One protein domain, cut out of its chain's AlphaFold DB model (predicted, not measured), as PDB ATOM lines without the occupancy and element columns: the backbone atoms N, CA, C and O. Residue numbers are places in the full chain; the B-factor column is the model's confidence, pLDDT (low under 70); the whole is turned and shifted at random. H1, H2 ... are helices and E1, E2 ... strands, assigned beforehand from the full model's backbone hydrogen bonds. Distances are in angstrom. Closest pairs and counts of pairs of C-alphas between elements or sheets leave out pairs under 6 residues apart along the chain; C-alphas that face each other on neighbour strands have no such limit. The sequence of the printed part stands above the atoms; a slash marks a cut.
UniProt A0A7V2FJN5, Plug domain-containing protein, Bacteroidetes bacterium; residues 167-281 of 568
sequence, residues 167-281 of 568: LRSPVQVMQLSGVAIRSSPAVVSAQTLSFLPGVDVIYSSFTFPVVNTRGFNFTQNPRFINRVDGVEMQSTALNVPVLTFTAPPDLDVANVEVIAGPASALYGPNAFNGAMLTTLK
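AT A GLANCE: This is residues 167 to 281 of the 568 residues of the protein "Plug domain-containing protein" of Bacteroidetes bacterium (UniProt A0A7V2FJN5). A four-stranded, twisted sheet of E1, E5, E6 and E4 makes a wall, and over one of its faces lies the hairpin E2 and E3, with H2 wedged between hairpin and wall; the other face is largely bare. Hairpin and sheet come close at one corner, where E3 ends near the end of E5, while the short helices H1 and H4 sit at opposite ends of the wall. The printed part has 115 residues, with four named helices and six named strands in the order E1 H1 H2 E2 E3 E4 H3 E5 H4 E6, under half of its residues being in named elements. The large sheet is mixed, the hairpin antiparallel and the class mixed, helices and strands. The whole is compact, with a radius of gyration of the C-alphas of 12.8 A, and spans 36 by 32 by 25 A.

IN THESE COORDINATES: E1, residues 173 to 177, begins at C-alpha 173 (-15.386, 48.071, 0.704) and is 13.1 A long. H1 is residues 178 to 182 and H2 residues 189 to 195, 11.4 A. E2, residues 199 to 203, and E3, residues 209 to 213, are 13.1 A each. E4 is residues 225 to 228 and H3 residues 243 to 246. E5, residues 253 to 260, is 20.1 A long, H4 is residues 264 to 267, and E6, residues 274 to 280, measures 19.9 A and ends at C-alpha 280 (-26.395, 39.501, -10.577).

HOW THE PARTS SIT: E1 and E5 are antiparallel, with N 176 and O 256 2.8 A apart. E5 and E6 are antiparallel, with N 257 and O 277 at 2.8 A. E6 and edge strand E4 are parallel, with N 227 and O 276 at 2.8 A. H2 is on this sheet at a height of 9.6 A, over E5 and slantwise to the strands at 47 degrees on the local plane. The C-alphas of Ser 194 and Val 201, the closest of H2 and E2, are 5.6 A apart. In the hairpin E2 and E3, N 212 and O 200 are 2.7 A apart. The closest C-alphas of E3 and E5, Thr 213 and Ala 260, are 5.4 A apart. H1 is only just at the sheet's level, 3.9 A; H4 only grazes the sheet. H3 is close to H2 but not clearly touching, Ala 190 and Leu 243 having the closest C-alphas, 6.9 A. Every O i to N i+4 pair is within hydrogen-bond range in H1; H2 has 0 of 3, but 4 of 4 O i to N i+3 pairs, and H3 and H4 are too short for an O i to N i+4 pair.

THE WHOLE: The farthest C-alphas, Leu 167 and Ala 237, are 38.6 A apart. The printed part has no cut. The links E3 to E4 and E4 to H3 are long. Residues 167 to 172 have pLDDT under 70.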
ATOM      1  N   LEU A 167     -15.332  56.430  -2.281       42.84
ATOM      2  CA  LEU A 167     -14.583  57.500  -1.606       42.84
ATOM      3  C   LEU A 167     -15.253  58.093  -0.347       42.84
ATOM      4  O   LEU A 167     -14.609  58.875   0.347       42.84
ATOM      5  N   ARG A 168     -16.526  57.789  -0.052       45.44
ATOM      6  CA  ARG A 168     -17.250  58.329   1.119       45.44
ATOM      7  C   ARG A 168     -17.593  57.296   2.197       45.44
ATOM      8  O   ARG A 168     -18.095  57.692   3.246       45.44
ATOM      9  N   SER A 169     -17.305  56.011   1.983       51.53
ATOM     10  CA  SER A 169     -17.571  54.982   2.995       51.53
ATOM     11  C   SER A 169     -16.495  55.007   4.093       51.53
ATOM     12  O   SER A 169     -15.313  54.861   3.779       51.53
ATOM     13  N   PRO A 170     -16.857  55.119   5.387       61.66
ATOM     14  CA  PRO A 170     -15.903  55.009   6.495       61.66
ATOM     15  C   PRO A 170     -15.399  53.567   6.709       61.66
ATOM     16  O   PRO A 170     -14.518  53.337   7.537       61.66
ATOM     17  N   VAL A 171     -15.960  52.588   5.987       67.69
ATOM     18  CA  VAL A 171     -15.572  51.172   6.028       67.69
ATOM     19  C   VAL A 171     -14.958  50.773   4.687       67.69
ATOM     20  O   VAL A 171     -15.485  51.129   3.634       67.69
ATOM     21  N   GLN A 172     -13.865  50.004   4.728       69.44
ATOM     22  CA  GLN A 172     -13.213  49.462   3.539       69.44
ATOM     23  C   GLN A 172     -14.154  48.488   2.814       69.44
ATOM     24  O   GLN A 172     -14.426  47.389   3.306       69.44
ATOM     25  N   VAL A 173     -14.637  48.907   1.646       80.56
ATOM     26  CA  VAL A 173     -15.386  48.071   0.704       80.56
ATOM     27  C   VAL A 173     -14.469  47.777  -0.473       80.56
ATOM     28  O   VAL A 173     -13.860  48.685  -1.035       80.56
ATOM     29  N   MET A 174     -14.338  46.504  -0.811       84.38
ATOM     30  CA  MET A 174     -13.564  46.033  -1.953       84.38
ATOM     31  C   MET A 174     -14.519  45.445  -2.973       84.38
ATOM     32  O   MET A 174     -15.504  44.820  -2.589       84.38
ATOM     33  N   GLN A 175     -14.227  45.610  -4.256       81.94
ATOM     34  CA  GLN A 175     -15.104  45.133  -5.311       81.94
ATOM     35  C   GLN A 175     -14.322  44.350  -6.359       81.94
ATOM     36  O   GLN A 175     -13.183  44.669  -6.697       81.94
ATOM     37  N   LEU A 176     -14.953  43.293  -6.861       82.38
ATOM     38  CA  LEU A 176     -14.508  42.550  -8.027       82.38
ATOM     39  C   LEU A 176     -15.595  42.608  -9.086       82.38
ATOM     40  O   LEU A 176     -16.739  42.202  -8.864       82.38
ATOM     41  N   SER A 177     -15.225  43.096 -10.266       82.56
ATOM     42  CA  SER A 177     -16.123  43.104 -11.411       82.56
ATOM     43  C   SER A 177     -16.374  41.680 -11.908       82.56
ATOM     44  O   SER A 177     -15.519  40.794 -11.819       82.56
ATOM     45  N   GLY A 178     -17.529  41.458 -12.532       82.69
ATOM     46  CA  GLY A 178     -17.819  40.181 -13.177       82.69
ATOM     47  C   GLY A 178     -16.812  39.827 -14.279       82.69
ATOM     48  O   GLY A 178     -16.663  38.655 -14.603       82.69
ATOM     49  N   VAL A 179     -16.120  40.809 -14.875       80.75
ATOM     50  CA  VAL A 179     -15.026  40.554 -15.831       80.75
ATOM     51  C   VAL A 179     -13.832  39.934 -15.110       80.75
ATOM     52  O   VAL A 179     -13.393  38.870 -15.531       80.75
ATOM     53  N   ALA A 180     -13.383  40.537 -14.002       79.62
ATOM     54  CA  ALA A 180     -12.261  40.037 -13.202       79.62
ATOM     55  C   ALA A 180     -12.516  38.619 -12.663       79.62
ATOM     56  O   ALA A 180     -11.624  37.772 -12.679       79.62
ATOM     57  N   ILE A 181     -13.756  38.339 -12.246       85.88
ATOM     58  CA  ILE A 181     -14.178  37.003 -11.804       85.88
ATOM     59  C   ILE A 181     -14.084  35.996 -12.957       85.88
ATOM     60  O   ILE A 181     -13.512  34.924 -12.793       85.88
ATOM     61  N   ARG A 182     -14.594  36.340 -14.148       85.19
ATOM     62  CA  ARG A 182     -14.564  35.439 -15.316       85.19
ATOM     63  C   ARG A 182     -13.166  35.212 -15.887       85.19
ATOM     64  O   ARG A 182     -12.953  34.168 -16.497       85.19
ATOM     65  N   SER A 183     -12.261  36.178 -15.746       83.12
ATOM     66  CA  SER A 183     -10.863  36.056 -16.173       83.12
ATOM     67  C   SER A 183      -9.982  35.350 -15.141       83.12
ATOM     68  O   SER A 183      -8.803  35.123 -15.403       83.12
ATOM     69  N   SER A 184     -10.517  35.028 -13.962       85.00
ATOM     70  CA  SER A 184      -9.773  34.325 -12.923       85.00
ATOM     71  C   SER A 184      -9.578  32.847 -13.284       85.00
ATOM     72  O   SER A 184     -10.515  32.211 -13.764       85.00
ATOM     73  N   PRO A 185      -8.404  32.257 -12.992       82.62
ATOM     74  CA  PRO A 185      -8.188  30.815 -13.119       82.62
ATOM     75  C   PRO A 185      -8.841  30.001 -11.983       82.62
ATOM     76  O   PRO A 185      -8.681  28.784 -11.931       82.62
ATOM     77  N   ALA A 186      -9.538  30.656 -11.051       84.56
ATOM     78  CA  ALA A 186     -10.236  30.016  -9.943       84.56
ATOM     79  C   ALA A 186     -11.317  29.026 -10.413       84.56
ATOM     80  O   ALA A 186     -12.061  29.288 -11.361       84.56
ATOM     81  N   VAL A 187     -11.449  27.909  -9.691       81.19
ATOM     82  CA  VAL A 187     -12.473  26.882  -9.955       81.19
ATOM     83  C   VAL A 187     -13.838  27.321  -9.434       81.19
ATOM     84  O   VAL A 187     -14.870  27.072 -10.049       81.19
ATOM     85  N   VAL A 188     -13.845  27.989  -8.283       84.00
ATOM     86  CA  VAL A 188     -15.035  28.603  -7.694       84.00
ATOM     87  C   VAL A 188     -14.750  30.092  -7.566       84.00
ATOM     88  O   VAL A 188     -13.737  30.462  -6.984       84.00
ATOM     89  N   SER A 189     -15.635  30.960  -8.054       79.75
ATOM     90  CA  SER A 189     -15.423  32.421  -8.074       79.75
ATOM     91  C   SER A 189     -15.098  33.045  -6.716       79.75
ATOM     92  O   SER A 189     -14.374  34.032  -6.644       79.75
ATOM     93  N   ALA A 190     -15.559  32.440  -5.620       80.38
ATOM     94  CA  ALA A 190     -15.187  32.850  -4.268       80.38
ATOM     95  C   ALA A 190     -13.675  32.760  -3.977       80.38
ATOM     96  O   ALA A 190     -13.176  33.444  -3.090       80.38
ATOM     97  N   GLN A 191     -12.932  31.933  -4.710       86.75
ATOM     98  CA  GLN A 191     -11.480  31.808  -4.564       86.75
ATOM     99  C   GLN A 191     -10.763  33.037  -5.120       86.75
ATOM    100  O   GLN A 191      -9.749  33.446  -4.573       86.75
ATOM    101  N   THR A 192     -11.322  33.700  -6.139       87.62
ATOM    102  CA  THR A 192     -10.787  34.964  -6.675       87.62
ATOM    103  C   THR A 192     -10.752  36.070  -5.613       87.62
ATOM    104  O   THR A 192      -9.972  37.013  -5.722       87.62
ATOM    105  N   LEU A 193     -11.552  35.951  -4.549       87.75
ATOM    106  CA  LEU A 193     -11.553  36.907  -3.443       87.75
ATOM    107  C   LEU A 193     -10.248  36.889  -2.644       87.75
ATOM    108  O   LEU A 193      -9.966  37.870  -1.967       87.75
ATOM    109  N   SER A 194      -9.431  35.832  -2.736       87.75
ATOM    110  CA  SER A 194      -8.126  35.778  -2.062       87.75
ATOM    111  C   SER A 194      -7.138  36.826  -2.584       87.75
ATOM    112  O   SER A 194      -6.109  37.058  -1.960       87.75
ATOM    113  N   PHE A 195      -7.420  37.451  -3.733       84.81
ATOM    114  CA  PHE A 195      -6.623  38.561  -4.259       84.81
ATOM    115  C   PHE A 195      -6.968  39.910  -3.611       84.81
ATOM    116  O   PHE A 195      -6.289  40.903  -3.869       84.81
ATOM    117  N   LEU A 196      -8.016  39.970  -2.783       87.44
ATOM    118  CA  LEU A 196      -8.418  41.187  -2.089       87.44
ATOM    119  C   LEU A 196      -7.630  41.369  -0.781       87.44
ATOM    120  O   LEU A 196      -7.461  40.413  -0.020       87.44
ATOM    121  N   PRO A 197      -7.167  42.592  -0.464       86.31
ATOM    122  CA  PRO A 197      -6.410  42.836   0.758       86.31
ATOM    123  C   PRO A 197      -7.243  42.550   2.014       86.31
ATOM    124  O   PRO A 197      -8.382  42.987   2.150       86.31
ATOM    125  N   GLY A 198      -6.656  41.830   2.972       87.12
ATOM    126  CA  GLY A 198      -7.326  41.497   4.234       87.12
ATOM    127  C   GLY A 198      -8.395  40.404   4.120       87.12
ATOM    128  O   GLY A 198      -9.106  40.179   5.104       87.12
ATOM    129  N   VAL A 199      -8.493  39.736   2.966       90.31
ATOM    130  CA  VAL A 199      -9.284  38.519   2.754       90.31
ATOM    131  C   VAL A 199      -8.351  37.311   2.770       90.31
ATOM    132  O   VAL A 199      -7.332  37.294   2.089       90.31
ATOM    133  N   ASP A 200      -8.717  36.300   3.549       90.88
ATOM    134  CA  ASP A 200      -8.049  35.000   3.595       90.88
ATOM    135  C   ASP A 200      -9.054  33.926   3.167       90.88
ATOM    136  O   ASP A 200     -10.194  33.920   3.634       90.88
ATOM    137  N   VAL A 201      -8.666  33.037   2.257       91.19
ATOM    138  CA  VAL A 201      -9.542  31.958   1.780       91.19
ATOM    139  C   VAL A 201      -8.917  30.634   2.171       91.19
ATOM    140  O   VAL A 201      -7.856  30.265   1.674       91.19
ATOM    141  N   ILE A 202      -9.606  29.900   3.038       91.25
ATOM    142  CA  ILE A 202      -9.199  28.563   3.461       91.25
ATOM    143  C   ILE A 202      -9.881  27.542   2.564       91.25
ATOM    144  O   ILE A 202     -11.076  27.638   2.280       91.25
ATOM    145  N   TYR A 203      -9.120  26.545   2.133       89.38
ATOM    146  CA  TYR A 203      -9.587  25.505   1.228       89.38
ATOM    147  C   TYR A 203      -9.735  24.190   1.992       89.38
ATOM    148  O   TYR A 203      -8.771  23.450   2.167       89.38
ATOM    149  N   SER A 204     -10.955  23.876   2.428       89.19
ATOM    150  CA  SER A 204     -11.282  22.560   3.009       89.19
ATOM    151  C   SER A 204     -11.438  21.465   1.942       89.19
ATOM    152  O   SER A 204     -11.512  20.271   2.248       89.19
ATOM    153  N   SER A 205     -11.544  21.893   0.687       89.75
ATOM    154  CA  SER A 205     -11.629  21.116  -0.548       89.75
ATOM    155  C   SER A 205     -11.467  22.103  -1.718       89.75
ATOM    156  O   SER A 205     -11.651  23.313  -1.527       89.75
ATOM    157  N   PHE A 206     -11.156  21.643  -2.938       88.19
ATOM    158  CA  PHE A 206     -11.062  22.569  -4.085       88.19
ATOM    159  C   PHE A 206     -12.430  23.180  -4.436       88.19
ATOM    160  O   PHE A 206     -12.504  24.253  -5.032       88.19
ATOM    161  N   THR A 207     -13.512  22.526  -4.012       90.94
ATOM    162  CA  THR A 207     -14.900  22.985  -4.074       90.94
ATOM    163  C   THR A 207     -15.467  23.307  -2.701       90.94
ATOM    164  O   THR A 207     -16.680  23.261  -2.505       90.94
ATOM    165  N   PHE A 208     -14.639  23.670  -1.730       91.06
ATOM    166  CA  PHE A 208     -15.131  24.203  -0.463       91.06
ATOM    167  C   PHE A 208     -14.240  25.353   0.021       91.06
ATOM    168  O   PHE A 208     -13.510  25.204   1.003       91.06
ATOM    169  N   PRO A 209     -14.254  26.499  -0.692       91.94
ATOM    170  CA  PRO A 209     -13.558  27.693  -0.238       91.94
ATOM    171  C   PRO A 209     -14.339  28.378   0.886       91.94
ATOM    172  O   PRO A 209     -15.548  28.603   0.773       91.94
ATOM    173  N   VAL A 210     -13.634  28.756   1.947       91.94
ATOM    174  CA  VAL A 210     -14.187  29.462   3.104       91.94
ATOM    175  C   VAL A 210     -13.523  30.820   3.223       91.94
ATOM    176  O   VAL A 210     -12.322  30.929   3.461       91.94
ATOM    177  N   VAL A 211     -14.330  31.861   3.038       91.44
ATOM    178  CA  VAL A 211     -13.877  33.251   3.062       91.44
ATOM    179  C   VAL A 211     -13.790  33.729   4.505       91.44
ATOM    180  O   VAL A 211     -14.763  33.684   5.261       91.44
ATOM    181  N   ASN A 212     -12.620  34.216   4.877       91.62
ATOM    182  CA  ASN A 212     -12.315  34.852   6.142       91.62
ATOM    183  C   ASN A 212     -11.743  36.251   5.892       91.62
ATOM    184  O   ASN A 212     -11.301  36.573   4.791       91.62
ATOM    185  N   THR A 213     -11.771  37.114   6.908       91.06
ATOM    186  CA  THR A 213     -11.184  38.454   6.797       91.06
ATOM    187  C   THR A 213     -10.487  38.865   8.091       91.06
ATOM    188  O   THR A 213     -10.752  38.302   9.156       91.06
ATOM    189  N   ARG A 214      -9.589  39.854   8.002       86.12
ATOM    190  CA  ARG A 214      -8.902  40.499   9.142       86.12
ATOM    191  C   ARG A 214      -8.202  39.537  10.118       86.12
ATOM    192  O   ARG A 214      -8.187  39.780  11.321       86.12
ATOM    193  N   GLY A 215      -7.603  38.465   9.603       85.00
ATOM    194  CA  GLY A 215      -6.793  37.533  10.399       85.00
ATOM    195  C   GLY A 215      -7.588  36.504  11.205       85.00
ATOM    196  O   GLY A 215      -6.985  35.675  11.881       85.00
ATOM    197  N   PHE A 216      -8.922  36.501  11.114       85.06
ATOM    198  CA  PHE A 216      -9.684  35.311  11.487       85.06
ATOM    199  C   PHE A 216      -9.378  34.201  10.481       85.06
ATOM    200  O   PHE A 216      -9.289  34.463   9.286       85.06
ATOM    201  N   ASN A 217      -9.212  32.971  10.958       82.50
ATOM    202  CA  ASN A 217      -8.869  31.826  10.124       82.50
ATOM    203  C   ASN A 217      -9.659  30.616  10.637       82.50
ATOM    204  O   ASN A 217      -9.199  29.865  11.494       82.50
ATOM    205  N   PHE A 218     -10.912  30.499  10.192       85.31
ATOM    206  CA  PHE A 218     -11.766  29.363  10.521       85.31
ATOM    207  C   PHE A 218     -12.039  28.529   9.269       85.31
ATOM    208  O   PHE A 218     -12.440  29.069   8.235       85.31
ATOM    209  N   THR A 219     -11.933  27.205   9.394       86.31
ATOM    210  CA  THR A 219     -12.373  26.216   8.385       86.31
ATOM    211  C   THR A 219     -13.876  26.269   8.114       86.31
ATOM    212  O   THR A 219     -14.359  25.678   7.155       86.31
ATOM    213  N   GLN A 220     -14.617  26.997   8.949       86.50
ATOM    214  CA  GLN A 220     -16.026  27.326   8.811       86.50
ATOM    215  C   GLN A 220     -16.263  28.724   9.384       86.50
ATOM    216  O   GLN A 220     -15.988  28.967  10.556       86.50
ATOM    217  N   ASN A 221     -16.794  29.651   8.584       88.62
ATOM    218  CA  ASN A 221     -16.992  31.034   9.019       88.62
ATOM    219  C   ASN A 221     -18.488  31.391   9.127       88.62
ATOM    220  O   ASN A 221     -19.042  32.006   8.212       88.62
ATOM    221  N   PRO A 222     -19.166  31.045  10.241       87.75
ATOM    222  CA  PRO A 222     -20.582  31.374  10.446       87.75
ATOM    223  C   PRO A 222     -20.815  32.876  10.666       87.75
ATOM    224  O   PRO A 222     -21.945  33.353  10.614       87.75
ATOM    225  N   ARG A 223     -19.742  33.637  10.921       89.44
ATOM    226  CA  ARG A 223     -19.768  35.082  11.190       89.44
ATOM    227  C   ARG A 223     -19.454  35.923   9.953       89.44
ATOM    228  O   ARG A 223     -19.142  37.107  10.081       89.44
ATOM    229  N   PHE A 224     -19.508  35.318   8.773       90.75
ATOM    230  CA  PHE A 224     -19.370  36.001   7.500       90.75
ATOM    231  C   PHE A 224     -20.603  35.718   6.655       90.75
ATOM    232  O   PHE A 224     -20.929  34.566   6.352       90.75
ATOM    233  N   ILE A 225     -21.318  36.776   6.296       90.81
ATOM    234  CA  ILE A 225     -22.544  36.622   5.521       90.81
ATOM    235  C   ILE A 225     -22.231  36.572   4.028       90.81
ATOM    236  O   ILE A 225     -21.360  37.281   3.526       90.81
ATOM    237  N   ASN A 226     -22.995  35.762   3.310       92.56
ATOM    238  CA  ASN A 226     -22.995  35.720   1.855       92.56
ATOM    239  C   ASN A 226     -24.383  36.122   1.368       92.56
ATOM    240  O   ASN A 226     -25.358  35.437   1.683       92.56
ATOM    241  N   ARG A 227     -24.487  37.212   0.609       93.00
ATOM    242  CA  ARG A 227     -25.741  37.636  -0.016       93.00
ATOM    243  C   ARG A 227     -25.639  37.595  -1.525       93.00
ATOM    244  O   ARG A 227     -24.696  38.131  -2.085       93.00
ATOM    245  N   VAL A 228     -26.649  37.032  -2.176       94.44
ATOM    246  CA  VAL A 228     -26.793  37.038  -3.637       94.44
ATOM    247  C   VAL A 228     -28.088  37.762  -3.978       94.44
ATOM    248  O   VAL A 228     -29.158  37.362  -3.520       94.44
ATOM    249  N   ASP A 229     -27.992  38.882  -4.696       92.38
ATOM    250  CA  ASP A 229     -29.089  39.834  -4.934       92.38
ATOM    251  C   ASP A 229     -29.928  40.118  -3.676       92.38
ATOM    252  O   ASP A 229     -31.168  40.126  -3.689       92.38
ATOM    253  N   GLY A 230     -29.222  40.301  -2.558       90.19
ATOM    254  CA  GLY A 230     -29.798  40.638  -1.265       90.19
ATOM    255  C   GLY A 230     -30.558  39.511  -0.549       90.19
ATOM    256  O   GLY A 230     -31.227  39.791   0.449       90.19
ATOM    257  N   VAL A 231     -30.452  38.267  -1.018       92.94
ATOM    258  CA  VAL A 231     -30.852  37.053  -0.282       92.94
ATOM    259  C   VAL A 231     -29.642  36.513   0.456       92.94
ATOM    260  O   VAL A 231     -28.600  36.327  -0.159       92.94
ATOM    261  N   GLU A 232     -29.766  36.245   1.752       91.75
ATOM    262  CA  GLU A 232     -28.693  35.641   2.547       91.75
ATOM    263  C   GLU A 232     -28.567  34.149   2.252       91.75
ATOM    264  O   GLU A 232     -29.334  33.337   2.754       91.75
ATOM    265  N   MET A 233     -27.609  33.799   1.398       92.00
ATOM    266  CA  MET A 233     -27.399  32.453   0.885       92.00
ATOM    267  C   MET A 233     -26.463  31.670   1.809       92.00
ATOM    268  O   MET A 233     -25.270  31.490   1.526       92.00
ATOM    269  N   GLN A 234     -27.025  31.209   2.923       88.62
ATOM    270  CA  GLN A 234     -26.370  30.325   3.884       88.62
ATOM    271  C   GLN A 234     -27.050  28.954   3.924       88.62
ATOM    272  O   GLN A 234     -28.249  28.835   3.669       88.62
ATOM    273  N   SER A 235     -26.267  27.920   4.234       89.06
ATOM    274  CA  SER A 235     -26.802  26.589   4.518       89.06
ATOM    275  C   SER A 235     -27.557  26.610   5.841       89.06
ATOM    276  O   SER A 235     -27.013  27.043   6.858       89.06
ATOM    277  N   THR A 236     -28.798  26.128   5.841       84.81
ATOM    278  CA  THR A 236     -29.621  26.074   7.057       84.81
ATOM    279  C   THR A 236     -29.166  24.984   8.021       84.81
ATOM    280  O   THR A 236     -29.290  25.177   9.227       84.81
ATOM    281  N   ALA A 237     -28.639  23.856   7.529       82.12
ATOM    282  CA  ALA A 237     -28.157  22.780   8.392       82.12
ATOM    283  C   ALA A 237     -26.732  23.029   8.899       82.12
ATOM    284  O   ALA A 237     -26.435  22.721  10.050       82.12
ATOM    285  N   LEU A 238     -25.854  23.588   8.058       83.31
ATOM    286  CA  LEU A 238     -24.448  23.809   8.416       83.31
ATOM    287  C   LEU A 238     -24.194  25.188   9.038       83.31
ATOM    288  O   LEU A 238     -23.118  25.420   9.580       83.31
ATOM    289  N   ASN A 239     -25.162  26.107   8.952       86.12
ATOM    290  CA  ASN A 239     -25.067  27.483   9.451       86.12
ATOM    291  C   ASN A 239     -23.844  28.256   8.909       86.12
ATOM    292  O   ASN A 239     -23.267  29.110   9.582       86.12
ATOM    293  N   VAL A 240     -23.429  27.936   7.680       86.31
ATOM    294  CA  VAL A 240     -22.320  28.589   6.972       86.31
ATOM    295  C   VAL A 240     -22.651  28.784   5.491       86.31
ATOM    296  O   VAL A 240     -23.440  28.022   4.920       86.31
ATOM    297  N   PRO A 241     -22.049  29.777   4.813       85.31
ATOM    298  CA  PRO A 241     -22.122  29.872   3.363       85.31
ATOM    299  C   PRO A 241     -21.376  28.712   2.694       85.31
ATOM    300  O   PRO A 241     -20.149  28.695   2.648       85.31
ATOM    301  N   VAL A 242     -22.103  27.763   2.104       90.25
ATOM    302  CA  VAL A 242     -21.478  26.737   1.256       90.25
ATOM    303  C   VAL A 242     -21.350  27.278  -0.166       90.25
ATOM    304  O   VAL A 242     -22.188  26.995  -1.022       90.25
ATOM    305  N   LEU A 243     -20.318  28.093  -0.406       91.44
ATOM    306  CA  LEU A 243     -20.159  28.915  -1.621       91.44
ATOM    307  C   LEU A 243     -20.235  28.117  -2.923       91.44
ATOM    308  O   LEU A 243     -20.765  28.594  -3.925       91.44
ATOM    309  N   THR A 244     -19.820  26.860  -2.899       90.88
ATOM    310  CA  THR A 244     -19.960  25.966  -4.050       90.88
ATOM    311  C   THR A 244     -21.405  25.700  -4.434       90.88
ATOM    312  O   THR A 244     -21.668  25.591  -5.623       90.88
ATOM    313  N   PHE A 245     -22.357  25.661  -3.502       93.50
ATOM    314  CA  PHE A 245     -23.784  25.532  -3.821       93.50
ATOM    315  C   PHE A 245     -24.507  26.875  -3.835       93.50
ATOM    316  O   PHE A 245     -25.473  27.022  -4.574       93.50
ATOM    317  N   THR A 246     -24.061  27.855  -3.051       92.62
ATOM    318  CA  THR A 246     -24.774  29.125  -2.865       92.62
ATOM    319  C   THR A 246     -24.368  30.217  -3.847       92.62
ATOM    320  O   THR A 246     -25.182  31.096  -4.122       92.62
ATOM    321  N   ALA A 247     -23.154  30.175  -4.404       91.62
ATOM    322  CA  ALA A 247     -22.723  31.153  -5.396       91.62
ATOM    323  C   ALA A 247     -23.390  30.890  -6.762       91.62
ATOM    324  O   ALA A 247     -23.450  29.728  -7.199       91.62
ATOM    325  N   PRO A 248     -23.863  31.942  -7.453       92.69
ATOM    326  CA  PRO A 248     -24.413  31.854  -8.808       92.69
ATOM    327  C   PRO A 248     -23.336  31.438  -9.834       92.69
ATOM    328  O   PRO A 248     -22.145  31.467  -9.524       92.69
ATOM    329  N   PRO A 249     -23.721  31.060 -11.067       93.62
ATOM    330  CA  PRO A 249     -22.789  30.954 -12.190       93.62
ATOM    331  C   PRO A 249     -22.061  32.279 -12.449       93.62
ATOM    332  O   PRO A 249     -22.692  33.337 -12.475       93.62
ATOM    333  N   ASP A 250     -20.761  32.223 -12.733       92.00
ATOM    334  CA  ASP A 250     -19.904  33.396 -12.961       92.00
ATOM    335  C   ASP A 250     -20.394  34.242 -14.148       92.00
ATOM    336  O   ASP A 250     -20.249  35.467 -14.176       92.00
ATOM    337  N   LEU A 251     -21.028  33.599 -15.135       92.69
ATOM    338  CA  LEU A 251     -21.647  34.280 -16.272       92.69
ATOM    339  C   LEU A 251     -22.792  35.223 -15.878       92.69
ATOM    340  O   LEU A 251     -23.031  36.188 -16.610       92.69
ATOM    341  N   ASP A 252     -23.487  34.971 -14.767       95.50
ATOM    342  CA  ASP A 252     -24.587  35.813 -14.277       95.50
ATOM    343  C   ASP A 252     -24.144  36.821 -13.205       95.50
ATOM    344  O   ASP A 252     -24.946  37.659 -12.808       95.50
ATOM    345  N   VAL A 253     -22.877  36.808 -12.780       93.19
ATOM    346  CA  VAL A 253     -22.340  37.779 -11.815       93.19
ATOM    347  C   VAL A 253     -22.031  39.109 -12.508       93.19
ATOM    348  O   VAL A 253     -21.289  39.162 -13.496       93.19
ATOM    349  N   ALA A 254     -22.597  40.196 -11.985       87.56
ATOM    350  CA  ALA A 254     -22.266  41.561 -12.386       87.56
ATOM    351  C   ALA A 254     -21.061  42.080 -11.596       87.56
ATOM    352  O   ALA A 254     -20.097  42.560 -12.193       87.56
ATOM    353  N   ASN A 255     -21.097  41.941 -10.271       85.88
ATOM    354  CA  ASN A 255     -20.000  42.286  -9.373       85.88
ATOM    355  C   ASN A 255     -20.127  41.542  -8.033       85.88
ATOM    356  O   ASN A 255     -21.197  41.025  -7.699       85.88
ATOM    357  N   VAL A 256     -19.025  41.492  -7.289       89.75
ATOM    358  CA  VAL A 256     -18.979  41.037  -5.898       89.75
ATOM    359  C   VAL A 256     -18.332  42.121  -5.051       89.75
ATOM    360  O   VAL A 256     -17.192  42.503  -5.304       89.75
ATOM    361  N   GLU A 257     -19.046  42.593  -4.040       88.12
ATOM    362  CA  GLU A 257     -18.547  43.508  -3.018       88.12
ATOM    363  C   GLU A 257     -18.178  42.712  -1.761       88.12
ATOM    364  O   GLU A 257     -18.936  41.854  -1.302       88.12
ATOM    365  N   VAL A 258     -17.015  42.998  -1.185       89.75
ATOM    366  CA  VAL A 258     -16.524  42.399   0.055       89.75
ATOM    367  C   VAL A 258     -16.263  43.498   1.069       89.75
ATOM    368  O   VAL A 258     -15.494  44.431   0.835       89.75
ATOM    369  N   ILE A 259     -16.885  43.353   2.231       89.69
ATOM    370  CA  ILE A 259     -16.668  44.195   3.401       89.69
ATOM    371  C   ILE A 259     -15.841  43.380   4.383       89.69
ATOM    372  O   ILE A 259     -16.331  42.401   4.951       89.69
ATOM    373  N   ALA A 260     -14.580  43.768   4.565       88.38
ATOM    374  CA  ALA A 260     -13.680  43.106   5.500       88.38
ATOM    375  C   ALA A 260     -13.856  43.673   6.914       88.38
ATOM    376  O   ALA A 260     -13.638  44.866   7.144       88.38
ATOM    377  N   GLY A 261     -14.181  42.804   7.873       83.94
ATOM    378  CA  GLY A 261     -14.424  43.156   9.274       83.94
ATOM    379  C   GLY A 261     -15.875  43.531   9.603       83.94
ATOM    380  O   GLY A 261     -16.772  43.262   8.815       83.94
ATOM    381  N   PRO A 262     -16.129  44.138  10.776       86.25
ATOM    382  CA  PRO A 262     -17.481  44.281  11.312       86.25
ATOM    383  C   PRO A 262     -18.432  45.050  10.391       86.25
ATOM    384  O   PRO A 262     -18.261  46.245  10.157       86.25
ATOM    385  N   ALA A 263     -19.476  44.365   9.924       85.56
ATOM    386  CA  ALA A 263     -20.532  44.909   9.071       85.56
ATOM    387  C   ALA A 263     -21.936  44.712   9.687       85.56
ATOM    388  O   ALA A 263     -22.960  44.884   9.020       85.56
ATOM    389  N   SER A 264     -22.000  44.375  10.982       86.38
ATOM    390  CA  SER A 264     -23.243  43.987  11.656       86.38
ATOM    391  C   SER A 264     -24.306  45.081  11.716       86.38
ATOM    392  O   SER A 264     -25.493  44.769  11.696       86.38
ATOM    393  N   ALA A 265     -23.905  46.355  11.733       83.38
ATOM    394  CA  ALA A 265     -24.843  47.478  11.727       83.38
ATOM    395  C   ALA A 265     -25.682  47.544  10.438       83.38
ATOM    396  O   ALA A 265     -26.850  47.918  10.480       83.38
ATOM    397  N   LEU A 266     -25.094  47.160   9.300       81.75
ATOM    398  CA  LEU A 266     -25.750  47.217   7.993       81.75
ATOM    399  C   LEU A 266     -26.428  45.898   7.628       81.75
ATOM    400  O   LEU A 266     -27.481  45.899   6.989       81.75
ATOM    401  N   TYR A 267     -25.837  44.772   8.029       85.88
ATOM    402  CA  TYR A 267     -26.267  43.467   7.537       85.88
ATOM    403  C   TYR A 267     -26.744  42.484   8.608       85.88
ATOM    404  O   TYR A 267     -27.231  41.412   8.251       85.88
ATOM    405  N   GLY A 268     -26.704  42.862   9.885       84.75
ATOM    406  CA  GLY A 268     -27.214  42.060  10.996       84.75
ATOM    407  C   GLY A 268     -26.129  41.311  11.783       84.75
ATOM    408  O   GLY A 268     -24.946  41.358  11.443       84.75
ATOM    409  N   PRO A 269     -26.513  40.608  12.861       84.00
ATOM    410  CA  PRO A 269     -25.577  40.091  13.865       84.00
ATOM    411  C   PRO A 269     -24.532  39.120  13.296       84.00
ATOM    412  O   PRO A 269     -23.394  39.119  13.758       84.00
ATOM    413  N   ASN A 270     -24.875  38.367  12.247       83.12
ATOM    414  CA  ASN A 270     -23.975  37.396  11.624       83.12
ATOM    415  C   ASN A 270     -22.853  38.031  10.789       83.12
ATOM    416  O   ASN A 270     -21.924  37.326  10.425       83.12
ATOM    417  N   ALA A 271     -22.881  39.335  10.498       89.19
ATOM    418  CA  ALA A 271     -21.866  40.004   9.675       89.19
ATOM    419  C   ALA A 271     -20.671  40.542  10.491       89.19
ATOM    420  O   ALA A 271     -20.142  41.617  10.206       89.19
ATOM    421  N   PHE A 272     -20.261  39.828  11.546       89.19
ATOM    422  CA  PHE A 272     -19.201  40.272  12.462       89.19
ATOM    423  C   PHE A 272     -17.801  40.197  11.829       89.19
ATOM    424  O   PHE A 272     -17.006  41.123  11.970       89.19
ATOM    425  N   ASN A 273     -17.515  39.128  11.083       88.94
ATOM    426  CA  ASN A 273     -16.272  38.963  10.324       88.94
ATOM    427  C   ASN A 273     -16.358  39.591   8.924       88.94
ATOM    428  O   ASN A 273     -15.396  39.494   8.166       88.94
ATOM    429  N   GLY A 274     -17.487  40.194   8.551       90.81
ATOM    430  CA  GLY A 274     -17.679  40.812   7.242       90.81
ATOM    431  C   GLY A 274     -18.857  40.283   6.453       90.81
ATOM    432  O   GLY A 274     -19.690  39.511   6.941       90.81
ATOM    433  N   ALA A 275     -18.926  40.758   5.215       90.81
ATOM    434  CA  ALA A 275     -19.984  40.433   4.280       90.81
ATOM    435  C   ALA A 275     -19.442  40.308   2.857       90.81
ATOM    436  O   ALA A 275     -18.620  41.117   2.431       90.81
ATOM    437  N   MET A 276     -19.962  39.335   2.117       91.75
ATOM    438  CA  MET A 276     -19.848  39.241   0.668       91.75
ATOM    439  C   MET A 276     -21.217  39.473   0.042       91.75
ATOM    440  O   MET A 276     -22.186  38.795   0.392       91.75
ATOM    441  N   LEU A 277     -21.297  40.414  -0.891       91.19
ATOM    442  CA  LEU A 277     -22.518  40.807  -1.579       91.19
ATOM    443  C   LEU A 277     -22.304  40.599  -3.073       91.19
ATOM    444  O   LEU A 277     -21.514  41.286  -3.706       91.19
ATOM    445  N   THR A 278     -22.993  39.622  -3.635       93.38
ATOM    446  CA  THR A 278     -22.967  39.321  -5.060       93.38
ATOM    447  C   THR A 278     -24.182  39.947  -5.723       93.38
ATOM    448  O   THR A 278     -25.318  39.621  -5.367       93.38
ATOM    449  N   THR A 279     -23.937  40.794  -6.714       92.44
ATOM    450  CA  THR A 279     -24.972  41.384  -7.566       92.44
ATOM    451  C   THR A 279     -25.007  40.635  -8.891       92.44
ATOM    452  O   THR A 279     -23.970  40.436  -9.534       92.44
ATOM    453  N   LEU A 280     -26.192  40.203  -9.315       94.19
ATOM    454  CA  LEU A 280     -26.395  39.501 -10.577       94.19
ATOM    455  C   LEU A 280     -26.693  40.473 -11.723       94.19
ATOM    456  O   LEU A 280     -27.193  41.579 -11.536       94.19
ATOM    457  N   LYS A 281     -26.442  40.025 -12.951       91.94
ATOM    458  CA  LYS A 281     -26.753  40.779 -14.169       91.94
ATOM    459  C   LYS A 281     -28.263  40.929 -14.361       91.94
ATOM    460  O   LYS A 281     -28.994  39.931 -14.398       91.94
TER     461      LYS A 281